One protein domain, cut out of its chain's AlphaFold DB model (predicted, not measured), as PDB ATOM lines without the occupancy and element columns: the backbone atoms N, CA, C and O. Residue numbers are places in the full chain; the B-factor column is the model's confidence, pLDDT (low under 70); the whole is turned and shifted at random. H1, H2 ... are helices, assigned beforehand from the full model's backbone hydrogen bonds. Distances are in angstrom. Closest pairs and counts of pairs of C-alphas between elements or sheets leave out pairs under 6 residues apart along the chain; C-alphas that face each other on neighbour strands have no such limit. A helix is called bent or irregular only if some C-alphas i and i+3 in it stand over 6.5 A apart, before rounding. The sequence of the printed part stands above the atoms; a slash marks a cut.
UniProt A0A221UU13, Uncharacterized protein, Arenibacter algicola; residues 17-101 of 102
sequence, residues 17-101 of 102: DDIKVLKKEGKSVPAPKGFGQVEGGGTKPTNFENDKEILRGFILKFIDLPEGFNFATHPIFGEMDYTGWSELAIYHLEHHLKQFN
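What this domain is: This is residues 17 to 101 of the 102 residues of an uncharacterized protein of Arenibacter algicola (UniProt A0A221UU13). Three separate helices stand roughly lengthwise to one another in a wide, bent row, with H3 in the middle between H1 and H2, joined by two long looping links, in a loose, open arrangement with no packed helical core. H2 and H3 run in opposing senses with a gap between them, H1 runs in much the same sense as H3, and residues 34 to 45 of the first link stick out. The printed part has 85 residues with three named helices, in the order H1, H2, H3, and no named strand; the class is all helix, though under half of the residues, 42 of 85, are in named elements. The whole is loose, with a radius of gyration of the C-alphas of 15.2 A and spans of 37 by 34 by 29 A.

Where its parts are: The longest helix is H3, residues 82 to 99, which measures 26.0 A from C-alpha 82 at (-11.079, -3.149, 4.121) to C-alpha 99 at (-26.142, 15.082, -6.622). H2, residues 48 to 63, measures 22.7 A and begins with C-alpha 48 at (-14.314, 16.784, -16.736). H1, residues 17 to 24, measures 10.5 A and begins with C-alpha 17 at (-24.746, 10.223, 18.799). None of the three is bent or irregular.

How they stand to each other: H3 touches no helix. H2 and H3 are near each other, with 8 pairs of C-alphas within 10 A but no pair within 8 A. Along H3 the y coordinate of the C-alphas goes from -3.149 at Tyr 82 to 15.082 at Gln 99, while along H2 it goes from 16.784 at Phe 48 to -2.275 at Ile 63. H1 and H3 are apart, and so are H1 and H2, with no C-alpha of the one within 8 A of the other. Residues 91 to 101, of which 91 to 99 belong to H3, stand free, and so do residues 47 to 53, of which 48 to 53 belong to H2. In H1, H2 and H3 every O i to N i+4 pair is within hydrogen-bond range.

The domain as a whole: The two C-alphas farthest apart are those of Glu 25 and Pro 66, 40.3 A from each other. The printed part has no cut. Both links are long: residues 25 to 47, 23 residues between H1 and H2, and residues 64 to 81, 18 residues between H2 and H3. The mean pLDDT of the printed part is 86.4, and the model's confidence is under 70 at residues 37 to 38 and 40 to 41.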
ATOM      1  N   ASP A  17     -23.817   9.327  18.115       82.69
ATOM      2  CA  ASP A  17     -24.746  10.223  18.799       82.69
ATOM      3  C   ASP A  17     -24.365  11.694  18.600       82.69
ATOM      4  O   ASP A  17     -25.250  12.507  18.323       82.69
ATOM      5  N   ASP A  18     -23.071  12.018  18.576       83.88
ATOM      6  CA  ASP A  18     -22.591  13.363  18.228       83.88
ATOM      7  C   ASP A  18     -23.000  13.742  16.797       83.88
ATOM      8  O   ASP A  18     -23.511  14.838  16.544       83.88
ATOM      9  N   ILE A  19     -22.867  12.803  15.853       83.56
ATOM     10  CA  ILE A  19     -23.276  13.004  14.454       83.56
ATOM     11  C   ILE A  19     -24.793  13.243  14.352       83.56
ATOM     12  O   ILE A  19     -25.238  14.104  13.584       83.56
ATOM     13  N   LYS A  20     -25.614  12.524  15.131       84.31
ATOM     14  CA  LYS A  20     -27.075  12.736  15.165       84.31
ATOM     15  C   LYS A  20     -27.439  14.115  15.712       84.31
ATOM     16  O   LYS A  20     -28.349  14.745  15.170       84.31
ATOM     17  N   VAL A  21     -26.755  14.576  16.761       88.56
ATOM     18  CA  VAL A  21     -26.967  15.914  17.334       88.56
ATOM     19  C   VAL A  21     -26.649  16.985  16.292       88.56
ATOM     20  O   VAL A  21     -27.510  17.818  16.012       88.56
ATOM     21  N   LEU A  22     -25.490  16.902  15.630       86.06
ATOM     22  CA  LEU A  22     -25.113  17.833  14.558       86.06
ATOM     23  C   LEU A  22     -26.162  17.871  13.440       86.06
ATOM     24  O   LEU A  22     -26.619  18.947  13.052       86.06
ATOM     25  N   LYS A  23     -26.621  16.699  12.986       87.12
ATOM     26  CA  LYS A  23     -27.666  16.602  11.960       87.12
ATOM     27  C   LYS A  23     -28.976  17.261  12.402       87.12
ATOM     28  O   LYS A  23     -29.600  17.952  11.598       87.12
ATOM     29  N   LYS A  24     -29.400  17.069  13.657       89.19
ATOM     30  CA  LYS A  24     -30.606  17.705  14.219       89.19
ATOM     31  C   LYS A  24     -30.485  19.231  14.242       89.19
ATOM     32  O   LYS A  24     -31.480  19.923  14.051       89.19
ATOM     33  N   GLU A  25     -29.277  19.743  14.439       90.81
ATOM     34  CA  GLU A  25     -28.967  21.174  14.395       90.81
ATOM     35  C   GLU A  25     -28.780  21.725  12.969       90.81
ATOM     36  O   GLU A  25     -28.471  22.904  12.808       90.81
ATOM     37  N   GLY A  26     -28.943  20.898  11.929       85.75
ATOM     38  CA  GLY A  26     -28.704  21.290  10.538       85.75
ATOM     39  C   GLY A  26     -27.224  21.497  10.201       85.75
ATOM     40  O   GLY A  26     -26.908  22.142   9.204       85.75
ATOM     41  N   LYS A  27     -26.313  20.969  11.024       82.00
ATOM     42  CA  LYS A  27     -24.862  21.073  10.847       82.00
ATOM     43  C   LYS A  27     -24.290  19.772  10.288       82.00
ATOM     44  O   LYS A  27     -24.774  18.679  10.584       82.00
ATOM     45  N   SER A  28     -23.230  19.887   9.491       80.88
ATOM     46  CA  SER A  28     -22.408  18.746   9.086       80.88
ATOM     47  C   SER A  28     -21.275  18.510  10.087       80.88
ATOM     48  O   SER A  28     -20.965  19.365  10.918       80.88
ATOM     49  N   VAL A  29     -20.618  17.358   9.972       80.44
ATOM     50  CA  VAL A  29     -19.334  17.120  10.642       80.44
ATOM     51  C   VAL A  29     -18.306  18.126  10.094       80.44
ATOM     52  O   VAL A  29     -18.275  18.330   8.874       80.44
ATOM     53  N   PRO A  30     -17.506  18.795  10.947       75.19
ATOM     54  CA  PRO A  30     -16.461  19.698  10.476       75.19
ATOM     55  C   PRO A  30     -15.420  18.940   9.647       75.19
ATOM     56  O   PRO A  30     -15.063  17.800   9.950       75.19
ATOM     57  N   ALA A  31     -14.919  19.587   8.596       75.88
ATOM     58  CA  ALA A  31     -13.797  19.052   7.839       75.88
ATOM     59  C   ALA A  31     -12.546  19.018   8.740       75.88
ATOM     60  O   ALA A  31     -12.230  20.043   9.349       75.88
ATOM     61  N   PRO A  32     -11.816  17.892   8.822       76.25
ATOM     62  CA  PRO A  32     -10.566  17.839   9.574       76.25
ATOM     63  C   PRO A  32      -9.527  18.834   9.049       76.25
ATOM     64  O   PRO A  32      -9.268  18.892   7.840       76.25
ATOM     65  N   LYS A  33      -8.898  19.590   9.959       78.44
ATOM     66  CA  LYS A  33      -7.693  20.379   9.651       78.44
ATOM     67  C   LYS A  33      -6.565  19.495   9.118       78.44
ATOM     68  O   LYS A  33      -6.562  18.274   9.292       78.44
ATOM     69  N   GLY A  34      -5.617  20.109   8.416       76.31
ATOM     70  CA  GLY A  34      -4.537  19.411   7.707       76.31
ATOM     71  C   GLY A  34      -4.919  18.900   6.317       76.31
ATOM     72  O   GLY A  34      -4.051  18.514   5.532       76.31
ATOM     73  N   PHE A  35      -6.205  18.940   5.941       74.62
ATOM     74  CA  PHE A  35      -6.612  18.606   4.574       74.62
ATOM     75  C   PHE A  35      -6.545  19.776   3.592       74.62
ATOM     76  O   PHE A  35      -6.635  19.540   2.382       74.62
ATOM     77  N   GLY A  36      -6.372  21.006   4.084       71.06
ATOM     78  CA  GLY A  36      -6.288  22.220   3.271       71.06
ATOM     79  C   GLY A  36      -7.553  22.519   2.464       71.06
ATOM     80  O   GLY A  36      -7.514  23.305   1.525       71.06
ATOM     81  N   GLN A  37      -8.680  21.872   2.776       68.94
ATOM     82  CA  GLN A  37      -9.884  21.946   1.949       68.94
ATOM     83  C   GLN A  37     -10.520  23.345   1.996       68.94
ATOM     84  O   GLN A  37     -10.934  23.859   0.962       68.94
ATOM     85  N   VAL A  38     -10.530  23.982   3.171       69.62
ATOM     86  CA  VAL A  38     -11.028  25.357   3.363       69.62
ATOM     87  C   VAL A  38     -10.053  26.398   2.794       69.62
ATOM     88  O   VAL A  38     -10.475  27.420   2.267       69.62
ATOM     89  N   GLU A  39      -8.751  26.116   2.841       71.69
ATOM     90  CA  GLU A  39      -7.675  26.999   2.359       71.69
ATOM     91  C   GLU A  39      -7.451  26.913   0.836       71.69
ATOM     92  O   GLU A  39      -6.588  27.598   0.291       71.69
ATOM     93  N   GLY A  40      -8.196  26.054   0.130       67.75
ATOM     94  CA  GLY A  40      -8.026  25.826  -1.310       67.75
ATOM     95  C   GLY A  40      -6.826  24.942  -1.683       67.75
ATOM     96  O   GLY A  40      -6.492  24.830  -2.862       67.75
ATOM     97  N   GLY A  41      -6.202  24.276  -0.707       67.56
ATOM     98  CA  GLY A  41      -5.151  23.261  -0.871       67.56
ATOM     99  C   GLY A  41      -5.667  21.866  -1.254       67.56
ATOM    100  O   GLY A  41      -4.936  20.877  -1.171       67.56
ATOM    101  N   GLY A  42      -6.938  21.760  -1.647       73.00
ATOM    102  CA  GLY A  42      -7.482  20.557  -2.273       73.00
ATOM    103  C   GLY A  42      -6.868  20.297  -3.653       73.00
ATOM    104  O   GLY A  42      -6.232  21.164  -4.253       73.00
ATOM    105  N   THR A  43      -7.077  19.088  -4.179       77.75
ATOM    106  CA  THR A  43      -6.737  18.785  -5.575       77.75
ATOM    107  C   THR A  43      -7.551  19.705  -6.480       77.75
ATOM    108  O   THR A  43      -8.780  19.653  -6.465       77.75
ATOM    109  N   LYS A  44      -6.874  20.571  -7.241       84.12
ATOM    110  CA  LYS A  44      -7.550  21.466  -8.184       84.12
ATOM    111  C   LYS A  44      -8.167  20.632  -9.317       84.12
ATOM    112  O   LYS A  44      -7.462  19.768  -9.841       84.12
ATOM    113  N   PRO A  45      -9.435  20.881  -9.694       87.00
ATOM    114  CA  PRO A  45     -10.045  20.206 -10.834       87.00
ATOM    115  C   PRO A  45      -9.295  20.563 -12.116       87.00
ATOM    116  O   PRO A  45      -8.702  21.643 -12.223       87.00
ATOM    117  N   THR A  46      -9.314  19.650 -13.079       91.81
ATOM    118  CA  THR A  46      -8.676  19.849 -14.380       91.81
ATOM    119  C   THR A  46      -9.740  20.128 -15.441       91.81
ATOM    120  O   THR A  46     -10.231  21.249 -15.546       91.81
ATOM    121  N   ASN A  47     -10.116  19.122 -16.220       94.25
ATOM    122  CA  ASN A  47     -11.299  19.113 -17.066       94.25
ATOM    123  C   ASN A  47     -12.101  17.845 -16.763       94.25
ATOM    124  O   ASN A  47     -11.547  16.867 -16.270       94.25
ATOM    125  N   PHE A  48     -13.388  17.854 -17.104       89.06
ATOM    126  CA  PHE A  48     -14.314  16.784 -16.736       89.06
ATOM    127  C   PHE A  48     -13.852  15.381 -17.160       89.06
ATOM    128  O   PHE A  48     -13.903  14.452 -16.358       89.06
ATOM    129  N   GLU A  49     -13.354  15.220 -18.389       94.12
ATOM    130  CA  GLU A  49     -12.907  13.911 -18.878       94.12
ATOM    131  C   GLU A  49     -11.629  13.443 -18.175       94.12
ATOM    132  O   GLU A  49     -11.524  12.285 -17.778       94.12
ATOM    133  N   ASN A  50     -10.678  14.346 -17.939       94.88
ATOM    134  CA  ASN A  50      -9.464  14.007 -17.205       94.88
ATOM    135  C   ASN A  50      -9.748  13.725 -15.719       94.88
ATOM    136  O   ASN A  50      -9.185  12.791 -15.155       94.88
ATOM    137  N   ASP A  51     -10.656  14.472 -15.091       92.12
ATOM    138  CA  ASP A  51     -11.061  14.248 -13.701       92.12
ATOM    139  C   ASP A  51     -11.799  12.905 -13.542       92.12
ATOM    140  O   ASP A  51     -11.588  12.203 -12.548       92.12
ATOM    141  N   LYS A  52     -12.587  12.482 -14.544       91.06
ATOM    142  CA  LYS A  52     -13.177  11.133 -14.604       91.06
ATOM    143  C   LYS A  52     -12.113  10.041 -14.657       91.06
ATOM    144  O   LYS A  52     -12.206   9.075 -13.899       91.06
ATOM    145  N   GLU A  53     -11.101  10.185 -15.509       95.75
ATOM    146  CA  GLU A  53     -10.013   9.203 -15.594       95.75
ATOM    147  C   GLU A  53      -9.160   9.171 -14.321       95.75
ATOM    148  O   GLU A  53      -8.778   8.093 -13.858       95.75
ATOM    149  N   ILE A  54      -8.920  10.323 -13.688       93.81
ATOM    150  CA  ILE A  54      -8.256  10.401 -12.381       93.81
ATOM    151  C   ILE A  54      -9.070   9.647 -11.321       93.81
ATOM    152  O   ILE A  54      -8.511   8.816 -10.599       93.81
ATOM    153  N   LEU A  55     -10.384   9.890 -11.242       91.62
ATOM    154  CA  LEU A  55     -11.275   9.187 -10.317       91.62
ATOM    155  C   LEU A  55     -11.258   7.676 -10.568       91.62
ATOM    156  O   LEU A  55     -11.067   6.898  -9.631       91.62
ATOM    157  N   ARG A  56     -11.391   7.256 -11.831       94.12
ATOM    158  CA  ARG A  56     -11.296   5.849 -12.238       94.12
ATOM    159  C   ARG A  56      -9.968   5.238 -11.799       94.12
ATOM    160  O   ARG A  56      -9.955   4.141 -11.247       94.12
ATOM    161  N   GLY A  57      -8.862   5.955 -11.982       95.00
ATOM    162  CA  GLY A  57      -7.538   5.540 -11.531       95.00
ATOM    163  C   GLY A  57      -7.450   5.350 -10.015       95.00
ATOM    164  O   GLY A  57      -6.835   4.387  -9.563       95.00
ATOM    165  N   PHE A  58      -8.079   6.219  -9.218       91.62
ATOM    166  CA  PHE A  58      -8.136   6.042  -7.762       91.62
ATOM    167  C   PHE A  58      -8.973   4.834  -7.346       91.62
ATOM    168  O   PHE A  58      -8.539   4.092  -6.467       91.62
ATOM    169  N   ILE A  59     -10.120   4.606  -7.992       92.44
ATOM    170  CA  ILE A  59     -10.965   3.433  -7.731       92.44
ATOM    171  C   ILE A  59     -10.190   2.151  -8.043       92.44
ATOM    172  O   ILE A  59     -10.101   1.275  -7.189       92.44
ATOM    173  N   LEU A  60      -9.568   2.066  -9.226       94.75
ATOM    174  CA  LEU A  60      -8.788   0.893  -9.632       94.75
ATOM    175  C   LEU A  60      -7.615   0.621  -8.683       94.75
ATOM    176  O   LEU A  60      -7.387  -0.521  -8.310       94.75
ATOM    177  N   LYS A  61      -6.903   1.663  -8.239       92.12
ATOM    178  CA  LYS A  61      -5.834   1.513  -7.241       92.12
ATOM    179  C   LYS A  61      -6.352   1.025  -5.892       92.12
ATOM    180  O   LYS A  61      -5.645   0.302  -5.208       92.12
ATOM    181  N   PHE A  62      -7.540   1.457  -5.478       90.81
ATOM    182  CA  PHE A  62      -8.122   1.058  -4.199       90.81
ATOM    183  C   PHE A  62      -8.571  -0.409  -4.200       90.81
ATOM    184  O   PHE A  62      -8.283  -1.116  -3.242       90.81
ATOM    185  N   ILE A  63      -9.218  -0.879  -5.272       90.44
ATOM    186  CA  ILE A  63      -9.690  -2.275  -5.363       90.44
ATOM    187  C   ILE A  63      -8.558  -3.294  -5.550       90.44
ATOM    188  O   ILE A  63      -8.765  -4.475  -5.304       90.44
ATOM    189  N   ASP A  64      -7.386  -2.847  -6.008       92.25
ATOM    190  CA  ASP A  64      -6.194  -3.688  -6.187       92.25
ATOM    191  C   ASP A  64      -5.390  -3.850  -4.881       92.25
ATOM    192  O   ASP A  64      -4.343  -4.496  -4.853       92.25
ATOM    193  N   LEU A  65      -5.855  -3.251  -3.775       90.44
ATOM    194  CA  LEU A  65      -5.218  -3.420  -2.474       90.44
ATOM    195  C   LEU A  65      -5.382  -4.858  -1.963       90.44
ATOM    196  O   LEU A  65      -6.465  -5.433  -2.075       90.44
ATOM    197  N   PRO A  66      -4.330  -5.442  -1.361       88.12
ATOM    198  CA  PRO A  66      -4.386  -6.808  -0.871       88.12
ATOM    199  C   PRO A  66      -5.326  -6.945   0.331       88.12
ATOM    200  O   PRO A  66      -5.487  -6.025   1.139       88.12
ATOM    201  N   GLU A  67      -5.872  -8.147   0.497       76.38
ATOM    202  CA  GLU A  67      -6.573  -8.537   1.717       76.38
ATOM    203  C   GLU A  67      -5.623  -8.388   2.922       76.38
ATOM    204  O   GLU A  67      -4.498  -8.889   2.910       76.38
ATOM    205  N   GLY A  68      -6.043  -7.633   3.941       81.88
ATOM    206  CA  GLY A  68      -5.201  -7.301   5.098       81.88
ATOM    207  C   GLY A  68      -4.303  -6.068   4.928       81.88
ATOM    208  O   GLY A  68      -3.408  -5.860   5.748       81.88
ATOM    209  N   PHE A  69      -4.519  -5.234   3.901       89.88
ATOM    210  CA  PHE A  69      -3.861  -3.929   3.804       89.88
ATOM    211  C   PHE A  69      -4.058  -3.109   5.092       89.88
ATOM    212  O   PHE A  69      -5.177  -2.953   5.582       89.88
ATOM    213  N   ASN A  70      -2.962  -2.569   5.630       90.62
ATOM    214  CA  ASN A  70      -2.995  -1.756   6.840       90.62
ATOM    215  C   ASN A  70      -3.408  -0.318   6.501       90.62
ATOM    216  O   ASN A  70      -2.569   0.512   6.136       90.62
ATOM    217  N   PHE A  71      -4.706  -0.041   6.586       91.75
ATOM    218  CA  PHE A  71      -5.242   1.298   6.383       91.75
ATOM    219  C   PHE A  71      -4.832   2.239   7.517       91.75
ATOM    220  O   PHE A  71      -4.681   1.832   8.663       91.75
ATOM    221  N   ALA A  72      -4.677   3.523   7.204       90.75
ATOM    222  CA  ALA A  72      -4.529   4.525   8.252       90.75
ATOM    223  C   ALA A  72      -5.878   4.818   8.923       90.75
ATOM    224  O   ALA A  72      -6.932   4.697   8.302       90.75
ATOM    225  N   THR A  73      -5.832   5.277  10.172       89.62
ATOM    226  CA  THR A  73      -7.008   5.674  10.949       89.62
ATOM    227  C   THR A  73      -7.803   6.766  10.233       89.62
ATOM    228  O   THR A  73      -7.262   7.807   9.836       89.62
ATOM    229  N   HIS A  74      -9.113   6.574  10.088       88.81
ATOM    230  CA  HIS A  74      -9.982   7.610   9.553       88.81
ATOM    231  C   HIS A  74     -10.205   8.714  10.608       88.81
ATOM    232  O   HIS A  74     -10.570   8.416  11.742       88.81
ATOM    233  N   PRO A  75     -10.072  10.011  10.266       85.44
ATOM    234  CA  PRO A  75     -10.095  11.095  11.259       85.44
ATOM    235  C   PRO A  75     -11.427  11.267  12.005       85.44
ATOM    236  O   PRO A  75     -11.436  11.783  13.123       85.44
ATOM    237  N   ILE A  76     -12.534  10.849  11.384       85.50
ATOM    238  CA  ILE A  76     -13.881  10.847  11.978       85.50
ATOM    239  C   ILE A  76     -14.239   9.461  12.540       85.50
ATOM    240  O   ILE A  76     -14.497   9.349  13.729       85.50
ATOM    241  N   PHE A  77     -14.238   8.423  11.693       85.81
ATOM    242  CA  PHE A  77     -14.700   7.072  12.036       85.81
ATOM    243  C   PHE A  77     -13.694   6.171  12.772       85.81
ATOM    244  O   PHE A  77     -14.081   5.099  13.222       85.81
ATOM    245  N   GLY A  78     -12.435   6.585  12.933       88.00
ATOM    246  CA  GLY A  78     -11.418   5.780  13.612       88.00
ATOM    247  C   GLY A  78     -10.860   4.645  12.746       88.00
ATOM    248  O   GLY A  78     -10.763   4.770  11.524       88.00
ATOM    249  N   GLU A  79     -10.428   3.564  13.395       90.38
ATOM    250  CA  GLU A  79      -9.910   2.368  12.722       90.38
ATOM    251  C   GLU A  79     -11.012   1.669  11.925       90.38
ATOM    252  O   GLU A  79     -12.113   1.446  12.430       90.38
ATOM    253  N   MET A  80     -10.708   1.304  10.682       89.56
ATOM    254  CA  MET A  80     -11.625   0.581   9.803       89.56
ATOM    255  C   MET A  80     -10.846  -0.457   9.004       89.56
ATOM    256  O   MET A  80      -9.722  -0.203   8.566       89.56
ATOM    257  N   ASP A  81     -11.464  -1.613   8.795       89.62
ATOM    258  CA  ASP A  81     -10.938  -2.654   7.923       89.62
ATOM    259  C   ASP A  81     -11.245  -2.357   6.442       89.62
ATOM    260  O   ASP A  81     -11.832  -1.330   6.086       89.62
ATOM    261  N   TYR A  82     -10.829  -3.267   5.559       89.94
ATOM    262  CA  TYR A  82     -11.079  -3.149   4.121       89.94
ATOM    263  C   TYR A  82     -12.571  -2.976   3.800       89.94
ATOM    264  O   TYR A  82     -12.930  -2.163   2.943       89.94
ATOM    265  N   THR A  83     -13.439  -3.712   4.498       90.81
ATOM    266  CA  THR A  83     -14.891  -3.655   4.307       90.81
ATOM    267  C   THR A  83     -15.427  -2.278   4.678       90.81
ATOM    268  O   THR A  83     -16.072  -1.641   3.847       90.81
ATOM    269  N   GLY A  84     -15.089  -1.762   5.862       91.12
ATOM    270  CA  GLY A  84     -15.527  -0.443   6.318       91.12
ATOM    271  C   GLY A  84     -15.042   0.693   5.412       91.12
ATOM    272  O   GLY A  84     -15.814   1.591   5.066       91.12
ATOM    273  N   TRP A  85     -13.791   0.634   4.942       91.88
ATOM    274  CA  TRP A  85     -13.284   1.593   3.954       91.88
ATOM    275  C   TRP A  85     -14.011   1.501   2.607       91.88
ATOM    276  O   TRP A  85     -14.290   2.536   1.993       91.88
ATOM    277  N   SER A  86     -14.335   0.289   2.155       91.12
ATOM    278  CA  SER A  86     -15.058   0.061   0.899       91.12
ATOM    279  C   SER A  86     -16.492   0.583   0.966       91.12
ATOM    280  O   SER A  86     -16.923   1.305   0.067       91.12
ATOM    281  N   GLU A  87     -17.216   0.290   2.046       93.00
ATOM    282  CA  GLU A  87     -18.580   0.780   2.268       93.00
ATOM    283  C   GLU A  87     -18.627   2.308   2.321       93.00
ATOM    284  O   GLU A  87     -19.470   2.925   1.666       93.00
ATOM    285  N   LEU A  88     -17.680   2.934   3.031       91.62
ATOM    286  CA  LEU A  88     -17.558   4.389   3.073       91.62
ATOM    287  C   LEU A  88     -17.326   4.977   1.674       91.62
ATOM    288  O   LEU A  88     -17.976   5.958   1.303       91.62
ATOM    289  N   ALA A  89     -16.412   4.391   0.896       91.06
ATOM    290  CA  ALA A  89     -16.112   4.853  -0.456       91.06
ATOM    291  C   ALA A  89     -17.331   4.731  -1.384       91.06
ATOM    292  O   ALA A  89     -17.655   5.693  -2.083       91.06
ATOM    293  N   ILE A  90     -18.036   3.596  -1.353       93.00
ATOM    294  CA  ILE A  90     -19.248   3.358  -2.150       93.00
ATOM    295  C   ILE A  90     -20.344   4.351  -1.762       93.00
ATOM    296  O   ILE A  90     -20.860   5.054  -2.629       93.00
ATOM    297  N   TYR A  91     -20.653   4.473  -0.466       93.19
ATOM    298  CA  TYR A  91     -21.678   5.396   0.024       93.19
ATOM    299  C   TYR A  91     -21.393   6.843  -0.401       93.19
ATOM    300  O   TYR A  91     -22.286   7.559  -0.861       93.19
ATOM    301  N   HIS A  92     -20.136   7.275  -0.272       89.38
ATOM    302  CA  HIS A  92     -19.725   8.625  -0.637       89.38
ATOM    303  C   HIS A  92     -19.821   8.863  -2.150       89.38
ATOM    304  O   HIS A  92     -20.333   9.902  -2.567       89.38
ATOM    305  N   LEU A  93     -19.389   7.903  -2.973       91.44
ATOM    306  CA  LEU A  93     -19.515   7.992  -4.429       91.44
ATOM    307  C   LEU A  93     -20.980   8.036  -4.864       91.44
ATOM    308  O   LEU A  93     -21.348   8.921  -5.632       91.44
ATOM    309  N   GLU A  94     -21.831   7.151  -4.343       93.12
ATOM    310  CA  GLU A  94     -23.263   7.152  -4.655       93.12
ATOM    311  C   GLU A  94     -23.941   8.472  -4.281       93.12
ATOM    312  O   GLU A  94     -24.796   8.957  -5.024       93.12
ATOM    313  N   HIS A  95     -23.582   9.057  -3.135       89.50
ATOM    314  CA  HIS A  95     -24.106  10.356  -2.719       89.50
ATOM    315  C   HIS A  95     -23.797  11.442  -3.754       89.50
ATOM    316  O   HIS A  95     -24.711  12.152  -4.180       89.50
ATOM    317  N   HIS A  96     -22.540  11.538  -4.194       86.12
ATOM    318  CA  HIS A  96     -22.123  12.531  -5.189       86.12
ATOM    319  C   HIS A  96     -22.730  12.262  -6.564       86.12
ATOM    320  O   HIS A  96     -23.207  13.194  -7.203       86.12
ATOM    321  N   LEU A  97     -22.790  11.006  -7.015       87.44
ATOM    322  CA  LEU A  97     -23.427  10.661  -8.292       87.44
ATOM    323  C   LEU A  97     -24.900  11.092  -8.320       87.44
ATOM    324  O   LEU A  97     -25.326  11.753  -9.269       87.44
ATOM    325  N   LYS A  98     -25.638  10.865  -7.225       90.38
ATOM    326  CA  LYS A  98     -27.020  11.345  -7.075       90.38
ATOM    327  C   LYS A  98     -27.121  12.871  -7.108       90.38
ATOM    328  O   LYS A  98     -28.067  13.386  -7.694       90.38
ATOM    329  N   GLN A  99     -26.169  13.611  -6.525       83.69
ATOM    330  CA  GLN A  99     -26.142  15.082  -6.622       83.69
ATOM    331  C   GLN A  99     -25.988  15.575  -8.069       83.69
ATOM    332  O   GLN A  99     -26.473  16.657  -8.397       83.69
ATOM    333  N   PHE A 100     -25.357  14.777  -8.934       81.69
ATOM    334  CA  PHE A 100     -25.219  15.052 -10.366       81.69
ATOM    335  C   PHE A 100     -26.350  14.463 -11.225       81.69
ATOM    336  O   PHE A 100     -26.284  14.576 -12.448       81.69
ATOM    337  N   ASN A 101     -27.392  13.878 -10.617       82.06
ATOM    338  CA  ASN A 101     -28.459  13.141 -11.308       82.06
ATOM    339  C   ASN A 101     -27.934  12.014 -12.223       82.06
ATOM    340  O   ASN A 101     -28.477  11.794 -13.309       82.06
TER     341      ASN A 101